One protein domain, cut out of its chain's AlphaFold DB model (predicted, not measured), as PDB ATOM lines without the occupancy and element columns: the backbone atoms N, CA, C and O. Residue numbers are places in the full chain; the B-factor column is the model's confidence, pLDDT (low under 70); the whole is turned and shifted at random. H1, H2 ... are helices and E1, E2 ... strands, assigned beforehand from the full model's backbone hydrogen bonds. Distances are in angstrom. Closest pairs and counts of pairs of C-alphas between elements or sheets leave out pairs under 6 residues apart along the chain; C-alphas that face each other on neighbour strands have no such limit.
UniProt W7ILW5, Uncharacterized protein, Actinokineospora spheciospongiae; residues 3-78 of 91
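Overview. This is residues 3 to 78 of the 91 residues of an uncharacterized protein of Actinokineospora spheciospongiae (UniProt W7ILW5). A twisted, curled sheet of five strands forms a wall, with one short helix, H1, over one face and running along the strands. The hairpin of E1 and the first part of E2 extends the sheet at one end, while the long tail, residues 62 to 78, comes round to pair briefly with edge strand E5. The 76 printed residues include the named elements E1, E2, E3, E4, E5 and H1, in that order; the sheet's order is the same, all antiparallel, and the class is mostly strand. The whole is elongated, 44 by 22 by 21 A, and only just compact, close to loose, with a radius of gyration of the C-alphas of 13.3 A.

Arrangement. The strands, E1 (residues 3 to 5), E2 (8 to 17), E3 (23 to 30), E4 (33 to 39) and E5 (44 to 51), form a meander, each the antiparallel neighbour of the one before. N 3 and O 11 of E1 and E2 are 2.8 A apart, within hydrogen-bond range, as are N 14 and O 26 of E2 and E3, 2.9 A, N 27 and O 35 of E3 and E4, 2.8 A, and N 36 and O 49 of E4 and E5, 2.8 A. The pairing of E2 is staggered: residues 8 to 11 pair with E1, residues 12 to 17 with E3. E1 and E3 are apart. H1 (residues 53 to 61) is on the sheet at a height of 8.1 A, over E4 and only just not over E5, on which 2 of its 9 C-alphas fall; its line stands at 1 degrees to E4 on the local plane. The closest C-alphas of E4 and H1, Cys 34 and Leu 53, are 5.4 A apart. In H1 every O i to N i+4 pair is within hydrogen-bond range.

Along the chain. E2 is the longest strand, 27.8 A from C-alpha 8 to C-alpha 17; E3 spans 22.1 A, E4 20.2 A, E5 21.1 A, H1 12.2 A and E1 7.0 A. E1 begins at C-alpha 3 (-62.837, 61.614, -11.565), and H1 ends at C-alpha 61 (-71.961, 83.496, -16.318). E5 bends by 56 degrees at residue 47.

Size, cuts and confidence. The C-alphas of Asp 6 and Ala 69, the two farthest apart, are 46.1 A from each other. The printed part has no cut, and the five links between named elements are tight. Residues 77 to 78 pair antiparallel with residues 44 to 45 of E5. No printed residue is under 70 in pLDDT; the mean of the printed part is 95.8.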
ATOM      1  N   LYS A   3     -62.728  63.060 -11.407       89.69
ATOM      2  CA  LYS A   3     -62.837  61.614 -11.565       89.69
ATOM      3  C   LYS A   3     -61.758  61.171 -12.547       89.69
ATOM      4  O   LYS A   3     -61.275  61.980 -13.342       89.69
ATOM      5  N   VAL A   4     -61.301  59.939 -12.374       90.50
ATOM      6  CA  VAL A   4     -60.148  59.388 -13.082       90.50
ATOM      7  C   VAL A   4     -60.506  57.988 -13.565       90.50
ATOM      8  O   VAL A   4     -61.067  57.207 -12.791       90.50
ATOM      9  N   ASP A   5     -60.158  57.680 -14.810       88.69
ATOM     10  CA  ASP A   5     -60.204  56.348 -15.409       88.69
ATOM     11  C   ASP A   5     -58.785  55.845 -15.751       88.69
ATOM     12  O   ASP A   5     -57.778  56.445 -15.362       88.69
ATOM     13  N   ASP A   6     -58.686  54.732 -16.483       89.75
ATOM     14  CA  ASP A   6     -57.403  54.135 -16.888       89.75
ATOM     15  C   ASP A   6     -56.571  55.038 -17.828       89.75
ATOM     16  O   ASP A   6     -55.393  54.765 -18.082       89.75
ATOM     17  N   HIS A   7     -57.159  56.118 -18.352       84.44
ATOM     18  CA  HIS A   7     -56.561  57.046 -19.309       84.44
ATOM     19  C   HIS A   7     -56.298  58.447 -18.736       84.44
ATOM     20  O   HIS A   7     -55.636  59.252 -19.396       84.44
ATOM     21  N   GLY A   8     -56.743  58.744 -17.512       88.06
ATOM     22  CA  GLY A   8     -56.505  60.018 -16.836       88.06
ATOM     23  C   GLY A   8     -57.781  60.621 -16.262       88.06
ATOM     24  O   GLY A   8     -58.670  59.899 -15.834       88.06
ATOM     25  N   ILE A   9     -57.860  61.953 -16.187       86.81
ATOM     26  CA  ILE A   9     -59.072  62.631 -15.705       86.81
ATOM     27  C   ILE A   9     -60.172  62.487 -16.764       86.81
ATOM     28  O   ILE A   9     -60.040  63.055 -17.846       86.81
ATOM     29  N   ASP A  10     -61.253  61.782 -16.437       93.69
ATOM     30  CA  ASP A  10     -62.408  61.567 -17.321       93.69
ATOM     31  C   ASP A  10     -63.526  62.596 -17.086       93.69
ATOM     32  O   ASP A  10     -64.356  62.854 -17.961       93.69
ATOM     33  N   GLN A  11     -63.563  63.201 -15.893       94.50
ATOM     34  CA  GLN A  11     -64.588  64.169 -15.528       94.50
ATOM     35  C   GLN A  11     -64.117  65.145 -14.449       94.50
ATOM     36  O   GLN A  11     -63.494  64.769 -13.457       94.50
ATOM     37  N   LEU A  12     -64.528  66.401 -14.569       95.44
ATOM     38  CA  LEU A  12     -64.447  67.403 -13.517       95.44
ATOM     39  C   LEU A  12     -65.847  67.936 -13.213       95.44
ATOM     40  O   LEU A  12     -66.514  68.482 -14.086       95.44
ATOM     41  N   ASP A  13     -66.277  67.795 -11.961       96.38
ATOM     42  CA  ASP A  13     -67.522  68.388 -11.475       96.38
ATOM     43  C   ASP A  13     -67.209  69.605 -10.584       96.38
ATOM     44  O   ASP A  13     -66.342  69.535  -9.700       96.38
ATOM     45  N   GLY A  14     -67.934  70.703 -10.801       96.06
ATOM     46  CA  GLY A  14     -67.899  71.925 -10.002       96.06
ATOM     47  C   GLY A  14     -69.293  72.295  -9.502       96.06
ATOM     48  O   GLY A  14     -70.290  72.017 -10.166       96.06
ATOM     49  N   VAL A  15     -69.365  72.915  -8.325       97.00
ATOM     50  CA  VAL A  15     -70.623  73.404  -7.749       97.00
ATOM     51  C   VAL A  15     -70.410  74.757  -7.083       97.00
ATOM     52  O   VAL A  15     -69.418  74.964  -6.382       97.00
ATOM     53  N   ARG A  16     -71.359  75.669  -7.285       97.38
ATOM     54  CA  ARG A  16     -71.494  76.932  -6.561       97.38
ATOM     55  C   ARG A  16     -72.842  76.930  -5.856       97.38
ATOM     56  O   ARG A  16     -73.880  76.847  -6.502       97.38
ATOM     57  N   VAL A  17     -72.815  77.045  -4.534       97.75
ATOM     58  CA  VAL A  17     -74.026  77.177  -3.715       97.75
ATOM     59  C   VAL A  17     -74.209  78.647  -3.354       97.75
ATOM     60  O   VAL A  17     -73.262  79.304  -2.916       97.75
ATOM     61  N   TRP A  18     -75.413  79.165  -3.577       97.12
ATOM     62  CA  TRP A  18     -75.802  80.542  -3.284       97.12
ATOM     63  C   TRP A  18     -76.358  80.673  -1.861       97.12
ATOM     64  O   TRP A  18     -76.631  79.682  -1.186       97.12
ATOM     65  N   ALA A  19     -76.534  81.910  -1.386       96.38
ATOM     66  CA  ALA A  19     -77.004  82.175  -0.023       96.38
ATOM     67  C   ALA A  19     -78.424  81.644   0.257       96.38
ATOM     68  O   ALA A  19     -78.746  81.339   1.403       96.38
ATOM     69  N   ASP A  20     -79.263  81.515  -0.774       94.38
ATOM     70  CA  ASP A  20     -80.619  80.960  -0.695       94.38
ATOM     71  C   ASP A  20     -80.662  79.425  -0.843       94.38
ATOM     72  O   ASP A  20     -81.743  78.843  -0.833       94.38
ATOM     73  N   ASN A  21     -79.500  78.766  -0.934       96.38
ATOM     74  CA  ASN A  21     -79.313  77.343  -1.242       96.38
ATOM     75  C   ASN A  21     -79.725  76.918  -2.660       96.38
ATOM     76  O   ASN A  21     -79.778  75.720  -2.939       96.38
ATOM     77  N   THR A  22     -79.959  77.864  -3.572       97.38
ATOM     78  CA  THR A  22     -79.904  77.560  -5.004       97.38
ATOM     79  C   THR A  22     -78.485  77.085  -5.339       97.38
ATOM     80  O   THR A  22     -77.506  77.570  -4.760       97.38
ATOM     81  N   ALA A  23     -78.343  76.130  -6.256       98.00
ATOM     82  CA  ALA A  23     -77.041  75.585  -6.633       98.00
ATOM     83  C   ALA A  23     -76.849  75.590  -8.148       98.00
ATOM     84  O   ALA A  23     -77.704  75.093  -8.877       98.00
ATOM     85  N   ASP A  24     -75.699  76.095  -8.592       98.38
ATOM     86  CA  ASP A  24     -75.217  75.943  -9.962       98.38
ATOM     87  C   ASP A  24     -74.188  74.822  -9.991       98.38
ATOM     88  O   ASP A  24     -73.212  74.850  -9.236       98.38
ATOM     89  N   ALA A  25     -74.395  73.828 -10.845       97.69
ATOM     90  CA  ALA A  25     -73.478  72.713 -11.020       97.69
ATOM     91  C   ALA A  25     -73.003  72.648 -12.468       97.69
ATOM     92  O   ALA A  25     -73.768  72.911 -13.391       97.69
ATOM     93  N   VAL A  26     -71.746  72.261 -12.663       98.00
ATOM     94  CA  VAL A  26     -71.162  71.998 -13.978       98.00
ATOM     95  C   VAL A  26     -70.440  70.663 -13.958       98.00
ATOM     96  O   VAL A  26     -69.745  70.325 -12.999       98.00
ATOM     97  N   ARG A  27     -70.604  69.909 -15.036       97.62
ATOM     98  CA  ARG A  27     -69.885  68.685 -15.353       97.62
ATOM     99  C   ARG A  27     -69.128  68.900 -16.647       97.62
ATOM    100  O   ARG A  27     -69.736  69.153 -17.682       97.62
ATOM    101  N   LEU A  28     -67.820  68.738 -16.590       96.75
ATOM    102  CA  LEU A  28     -66.921  68.797 -17.729       96.75
ATOM    103  C   LEU A  28     -66.334  67.409 -17.967       96.75
ATOM    104  O   LEU A  28     -65.694  66.868 -17.071       96.75
ATOM    105  N   ARG A  29     -66.534  66.845 -19.157       95.69
ATOM    106  CA  ARG A  29     -65.835  65.629 -19.606       95.69
ATOM    107  C   ARG A  29     -64.827  65.934 -20.703       95.69
ATOM    108  O   ARG A  29     -63.735  65.383 -20.714       95.69
ATOM    109  N   SER A  30     -65.171  66.851 -21.601       94.88
ATOM    110  CA  SER A  30     -64.263  67.364 -22.624       94.88
ATOM    111  C   SER A  30     -64.679  68.766 -23.062       94.88
ATOM    112  O   SER A  30     -65.752  69.249 -22.704       94.88
ATOM    113  N   GLU A  31     -63.863  69.413 -23.892       96.62
ATOM    114  CA  GLU A  31     -64.202  70.713 -24.488       96.62
ATOM    115  C   GLU A  31     -65.536  70.700 -25.254       96.62
ATOM    116  O   GLU A  31     -66.165  71.745 -25.396       96.62
ATOM    117  N   THR A  32     -65.993  69.532 -25.716       97.56
ATOM    118  CA  THR A  32     -67.231  69.368 -26.492       97.56
ATOM    119  C   THR A  32     -68.351  68.643 -25.741       97.56
ATOM    120  O   THR A  32     -69.453  68.552 -26.273       97.56
ATOM    121  N   ASP A  33     -68.078  68.098 -24.552       97.44
ATOM    122  CA  ASP A  33     -69.059  67.416 -23.697       97.44
ATOM    123  C   ASP A  33     -69.041  68.040 -22.299       97.44
ATOM    124  O   ASP A  33     -68.254  67.676 -21.411       97.44
ATOM    125  N   CYS A  34     -69.913  69.029 -22.136       98.31
ATOM    126  CA  CYS A  34     -70.150  69.723 -20.891       98.31
ATOM    127  C   CYS A  34     -71.656  69.862 -20.635       98.31
ATOM    128  O   CYS A  34     -72.471  69.984 -21.555       98.31
ATOM    129  N   PHE A  35     -72.031  69.842 -19.360       98.31
ATOM    130  CA  PHE A  35     -73.407  70.009 -18.918       98.31
ATOM    131  C   PHE A  35     -73.454  70.840 -17.644       98.31
ATOM    132  O   PHE A  35     -72.672  70.597 -16.725       98.31
ATOM    133  N   ALA A  36     -74.386  71.779 -17.560       98.38
ATOM    134  CA  ALA A  36     -74.619  72.574 -16.369       98.38
ATOM    135  C   ALA A  36     -76.095  72.651 -16.010       98.38
ATOM    136  O   ALA A  36     -76.971  72.545 -16.870       98.38
ATOM    137  N   THR A  37     -76.354  72.872 -14.728       98.31
ATOM    138  CA  THR A  37     -77.695  73.040 -14.178       98.31
ATOM    139  C   THR A  37     -77.723  74.148 -13.140       98.31
ATOM    140  O   THR A  37     -76.725  74.399 -12.467       98.31
ATOM    141  N   ARG A  38     -78.904  74.749 -12.964       98.38
ATOM    142  CA  ARG A  38     -79.296  75.460 -11.745       98.38
ATOM    143  C   ARG A  38     -80.432  74.704 -11.075       98.38
ATOM    144  O   ARG A  38     -81.416  74.374 -11.741       98.38
ATOM    145  N   THR A  39     -80.331  74.458  -9.772       97.94
ATOM    146  CA  THR A  39     -81.377  73.789  -8.988       97.94
ATOM    147  C   THR A  39     -81.836  74.614  -7.796       97.94
ATOM    148  O   THR A  39     -81.017  75.265  -7.152       97.94
ATOM    149  N   ASP A  40     -83.124  74.529  -7.470       96.88
ATOM    150  CA  ASP A  40     -83.684  75.064  -6.229       96.88
ATOM    151  C   ASP A  40     -83.164  74.294  -4.990       96.88
ATOM    152  O   ASP A  40     -82.575  73.212  -5.127       96.88
ATOM    153  N   PRO A  41     -83.402  74.797  -3.762       95.06
ATOM    154  CA  PRO A  41     -82.963  74.130  -2.531       95.06
ATOM    155  C   PRO A  41     -83.526  72.713  -2.328       95.06
ATOM    156  O   PRO A  41     -82.982  71.926  -1.557       95.06
ATOM    157  N   GLY A  42     -84.636  72.384  -2.990       92.81
ATOM    158  CA  GLY A  42     -85.275  71.071  -2.976       92.81
ATOM    159  C   GLY A  42     -84.867  70.174  -4.149       92.81
ATOM    160  O   GLY A  42     -85.578  69.198  -4.421       92.81
ATOM    161  N   GLY A  43     -83.791  70.511  -4.869       91.81
ATOM    162  CA  GLY A  43     -83.268  69.757  -6.009       91.81
ATOM    163  C   GLY A  43     -84.122  69.833  -7.281       91.81
ATOM    164  O   GLY A  43     -83.949  69.010  -8.180       91.81
ATOM    165  N   GLY A  44     -85.073  70.764  -7.360       96.12
ATOM    166  CA  GLY A  44     -85.842  71.051  -8.570       96.12
ATOM    167  C   GLY A  44     -84.975  71.756  -9.608       96.12
ATOM    168  O   GLY A  44     -84.303  72.730  -9.290       96.12
ATOM    169  N   LEU A  45     -84.977  71.278 -10.849       97.25
ATOM    170  CA  LEU A  45     -84.226  71.870 -11.951       97.25
ATOM    171  C   LEU A  45     -84.893  73.175 -12.393       97.25
ATOM    172  O   LEU A  45     -86.045  73.150 -12.814       97.25
ATOM    173  N   LEU A  46     -84.172  74.291 -12.311       97.94
ATOM    174  CA  LEU A  46     -84.629  75.623 -12.723       97.94
ATOM    175  C   LEU A  46     -84.117  76.007 -14.114       97.94
ATOM    176  O   LEU A  46     -84.750  76.785 -14.823       97.94
ATOM    177  N   TRP A  47     -82.953  75.478 -14.493       98.44
ATOM    178  CA  TRP A  47     -82.294  75.745 -15.766       98.44
ATOM    179  C   TRP A  47     -81.257  74.657 -16.062       98.44
ATOM    180  O   TRP A  47     -80.664  74.105 -15.134       98.44
ATOM    181  N   GLU A  48     -81.011  74.377 -17.341       98.06
ATOM    182  CA  GLU A  48     -79.946  73.480 -17.794       98.06
ATOM    183  C   GLU A  48     -79.328  73.931 -19.122       98.06
ATOM    184  O   GLU A  48     -79.974  74.598 -19.935       98.06
ATOM    185  N   ARG A  49     -78.081  73.516 -19.361       98.31
ATOM    186  CA  ARG A  49     -77.394  73.661 -20.647       98.31
ATOM    187  C   ARG A  49     -76.456  72.491 -20.887       98.31
ATOM    188  O   ARG A  49     -75.585  72.224 -20.068       98.31
ATOM    189  N   ALA A  50     -76.600  71.847 -22.039       98.25
ATOM    190  CA  ALA A  50     -75.602  70.940 -22.601       98.25
ATOM    191  C   ALA A  50     -74.876  71.632 -23.761       98.25
ATOM    192  O   ALA A  50     -75.481  72.452 -24.459       98.25
ATOM    193  N   GLY A  51     -73.611  71.289 -23.986       98.25
ATOM    194  CA  GLY A  51     -72.856  71.773 -25.137       98.25
ATOM    195  C   GLY A  51     -71.351  71.708 -24.933       98.25
ATOM    196  O   GLY A  51     -70.845  70.923 -24.130       98.25
ATOM    197  N   THR A  52     -70.642  72.561 -25.663       98.56
ATOM    198  CA  THR A  52     -69.206  72.762 -25.459       98.56
ATOM    199  C   THR A  52     -68.929  73.443 -24.119       98.56
ATOM    200  O   THR A  52     -69.789  74.124 -23.555       98.56
ATOM    201  N   LEU A  53     -67.702  73.300 -23.613       98.00
ATOM    202  CA  LEU A  53     -67.256  73.982 -22.398       98.00
ATOM    203  C   LEU A  53     -67.462  75.501 -22.501       98.00
ATOM    204  O   LEU A  53     -67.946  76.106 -21.549       98.00
ATOM    205  N   ALA A  54     -67.134  76.098 -23.652       98.38
ATOM    206  CA  ALA A  54     -67.297  77.532 -23.879       98.38
ATOM    207  C   ALA A  54     -68.769  77.955 -23.750       98.38
ATOM    208  O   ALA A  54     -69.095  78.796 -22.922       98.38
ATOM    209  N   GLU A  55     -69.674  77.299 -24.482       98.56
ATOM    210  CA  GLU A  55     -71.105  77.629 -24.445       98.56
ATOM    211  C   GLU A  55     -71.719  77.443 -23.054       98.56
ATOM    212  O   GLU A  55     -72.582  78.220 -22.645       98.56
ATOM    213  N   VAL A  56     -71.309  76.395 -22.335       98.50
ATOM    214  CA  VAL A  56     -71.828  76.097 -20.998       98.50
ATOM    215  C   VAL A  56     -71.339  77.118 -19.973       98.50
ATOM    216  O   VAL A  56     -72.141  77.586 -19.166       98.50
ATOM    217  N   VAL A  57     -70.055  77.483 -20.008       97.56
ATOM    218  CA  VAL A  57     -69.491  78.492 -19.099       97.56
ATOM    219  C   VAL A  57     -70.091  79.864 -19.375       97.56
ATOM    220  O   VAL A  57     -70.535  80.507 -18.426       97.56
ATOM    221  N   ASP A  58     -70.179  80.279 -20.640       98.50
ATOM    222  CA  ASP A  58     -70.804  81.553 -21.012       98.50
ATOM    223  C   ASP A  58     -72.249  81.607 -20.504       98.50
ATOM    224  O   ASP A  58     -72.643  82.544 -19.812       98.50
ATOM    225  N   SER A  59     -73.014  80.533 -20.721       98.25
ATOM    226  CA  SER A  59     -74.404  80.474 -20.262       98.25
ATOM    227  C   SER A  59     -74.544  80.518 -18.734       98.25
ATOM    228  O   SER A  59     -75.523  81.061 -18.231       98.25
ATOM    229  N   LEU A  60     -73.594  79.944 -17.983       97.62
ATOM    230  CA  LEU A  60     -73.579  80.016 -16.517       97.62
ATOM    231  C   LEU A  60     -73.256  81.424 -16.009       97.62
ATOM    232  O   LEU A  60     -73.816  81.848 -15.001       97.62
ATOM    233  N   LEU A  61     -72.343  82.130 -16.678       97.25
ATOM    234  CA  LEU A  61     -71.961  83.496 -16.318       97.25
ATOM    235  C   LEU A  61     -73.062  84.509 -16.652       97.25
ATOM    236  O   LEU A  61     -73.209  85.495 -15.933       97.25
ATOM    237  N   ASP A  62     -73.858  84.235 -17.684       97.94
ATOM    238  CA  ASP A  62     -75.002  85.057 -18.087       97.94
ATOM    239  C   ASP A  62     -76.240  84.875 -17.189       97.94
ATOM    240  O   ASP A  62     -77.189  85.663 -17.271       97.94
ATOM    241  N   LEU A  63     -76.272  83.853 -16.320       97.31
ATOM    242  CA  LEU A  63     -77.396  83.645 -15.408       97.31
ATOM    243  C   LEU A  63     -77.479  84.778 -14.372       97.31
ATOM    244  O   LEU A  63     -76.538  84.965 -13.597       97.31
ATOM    245  N   PRO A  64     -78.633  85.462 -14.252       97.56
ATOM    246  CA  PRO A  64     -78.850  86.413 -13.169       97.56
ATOM    247  C   PRO A  64     -78.721  85.735 -11.806       97.56
ATOM    248  O   PRO A  64     -79.095  84.568 -11.658       97.56
ATOM    249  N   ASP A  65     -78.269  86.464 -10.790       95.94
ATOM    250  CA  ASP A  65     -78.230  85.960  -9.416       95.94
ATOM    251  C   ASP A  65     -79.619  85.449  -8.977       95.94
ATOM    252  O   ASP A  65     -80.641  86.072  -9.311       95.94
ATOM    253  N   PRO A  66     -79.696  84.340  -8.218       96.06
ATOM    254  CA  PRO A  66     -80.953  83.859  -7.652       96.06
ATOM    255  C   PRO A  66     -81.698  84.951  -6.870       96.06
ATOM    256  O   PRO A  66     -81.096  85.813  -6.231       96.06
ATOM    257  N   GLY A  67     -83.031  84.932  -6.941       92.06
ATOM    258  CA  GLY A  67     -83.892  85.922  -6.282       92.06
ATOM    259  C   GLY A  67     -84.027  87.264  -7.015       92.06
ATOM    260  O   GLY A  67     -84.847  88.090  -6.613       92.06
ATOM    261  N   THR A  68     -83.290  87.491  -8.106       95.62
ATOM    262  CA  THR A  68     -83.530  88.639  -8.994       95.62
ATOM    263  C   THR A  68     -84.726  88.385  -9.916       95.62
ATOM    264  O   THR A  68     -85.059  87.246 -10.232       95.62
ATOM    265  N   ALA A  69     -85.381  89.453 -10.383       94.38
ATOM    266  CA  ALA A  69     -86.605  89.342 -11.186       94.38
ATOM    267  C   ALA A  69     -86.428  88.566 -12.508       94.38
ATOM    268  O   ALA A  69     -87.394  88.004 -13.016       94.38
ATOM    269  N   ALA A  70     -85.211  88.544 -13.062       95.00
ATOM    270  CA  ALA A  70     -84.892  87.840 -14.304       95.00
ATOM    271  C   ALA A  70     -84.349  86.417 -14.077       95.00
ATOM    272  O   ALA A  70     -84.106  85.699 -15.046       95.00
ATOM    273  N   ALA A  71     -84.133  86.004 -12.825       96.25
ATOM    274  CA  ALA A  71     -83.601  84.683 -12.532       96.25
ATOM    275  C   ALA A  71     -84.619  83.584 -12.892       96.25
ATOM    276  O   ALA A  71     -85.808  83.714 -12.571       96.25
ATOM    277  N   PRO A  72     -84.174  82.468 -13.498       95.69
ATOM    278  CA  PRO A  72     -85.014  81.289 -13.659       95.69
ATOM    279  C   PRO A  72     -85.540  80.815 -12.302       95.69
ATOM    280  O   PRO A  72     -84.766  80.563 -11.381       95.69
ATOM    281  N   SER A  73     -86.861  80.711 -12.181       94.50
ATOM    282  CA  SER A  73     -87.548  80.344 -10.931       94.50
ATOM    283  C   SER A  73     -88.595  79.243 -11.107       94.50
ATOM    284  O   SER A  73     -89.088  78.693 -10.124       94.50
ATOM    285  N   LEU A  74     -88.927  78.890 -12.352       95.44
ATOM    286  CA  LEU A  74     -89.836  77.791 -12.646       95.44
ATOM    287  C   LEU A  74     -89.073  76.468 -12.609       95.44
ATOM    288  O   LEU A  74     -88.113  76.283 -13.352       95.44
ATOM    289  N   VAL A  75     -89.547  75.526 -11.795       96.38
ATOM    290  CA  VAL A  75     -89.043  74.151 -11.820       96.38
ATOM    291  C   VAL A  75     -89.508  73.469 -13.110       96.38
ATOM    292  O   VAL A  75     -90.697  73.200 -13.279       96.38
ATOM    293  N   ILE A  76     -88.566  73.182 -14.010       95.94
ATOM    294  CA  ILE A  76     -88.795  72.524 -15.307       95.94
ATOM    295  C   ILE A  76     -88.629  71.002 -15.244       95.94
ATOM    296  O   ILE A  76     -89.054  70.286 -16.148       95.94
ATOM    297  N   GLY A  77     -88.038  70.491 -14.166       90.94
ATOM    298  CA  GLY A  77     -87.832  69.064 -13.973       90.94
ATOM    299  C   GLY A  77     -87.501  68.731 -12.529       90.94
ATOM    300  O   GLY A  77     -86.994  69.555 -11.772       90.94
ATOM    301  N   ARG A  78     -87.786  67.496 -12.132       87.56
ATOM    302  CA  ARG A  78     -87.343  66.952 -10.850       87.56
ATOM    303  C   ARG A  78     -86.833  65.553 -11.105       87.56
ATOM    304  O   ARG A  78     -87.520  64.769 -11.761       87.56
TER     305      ARG A  78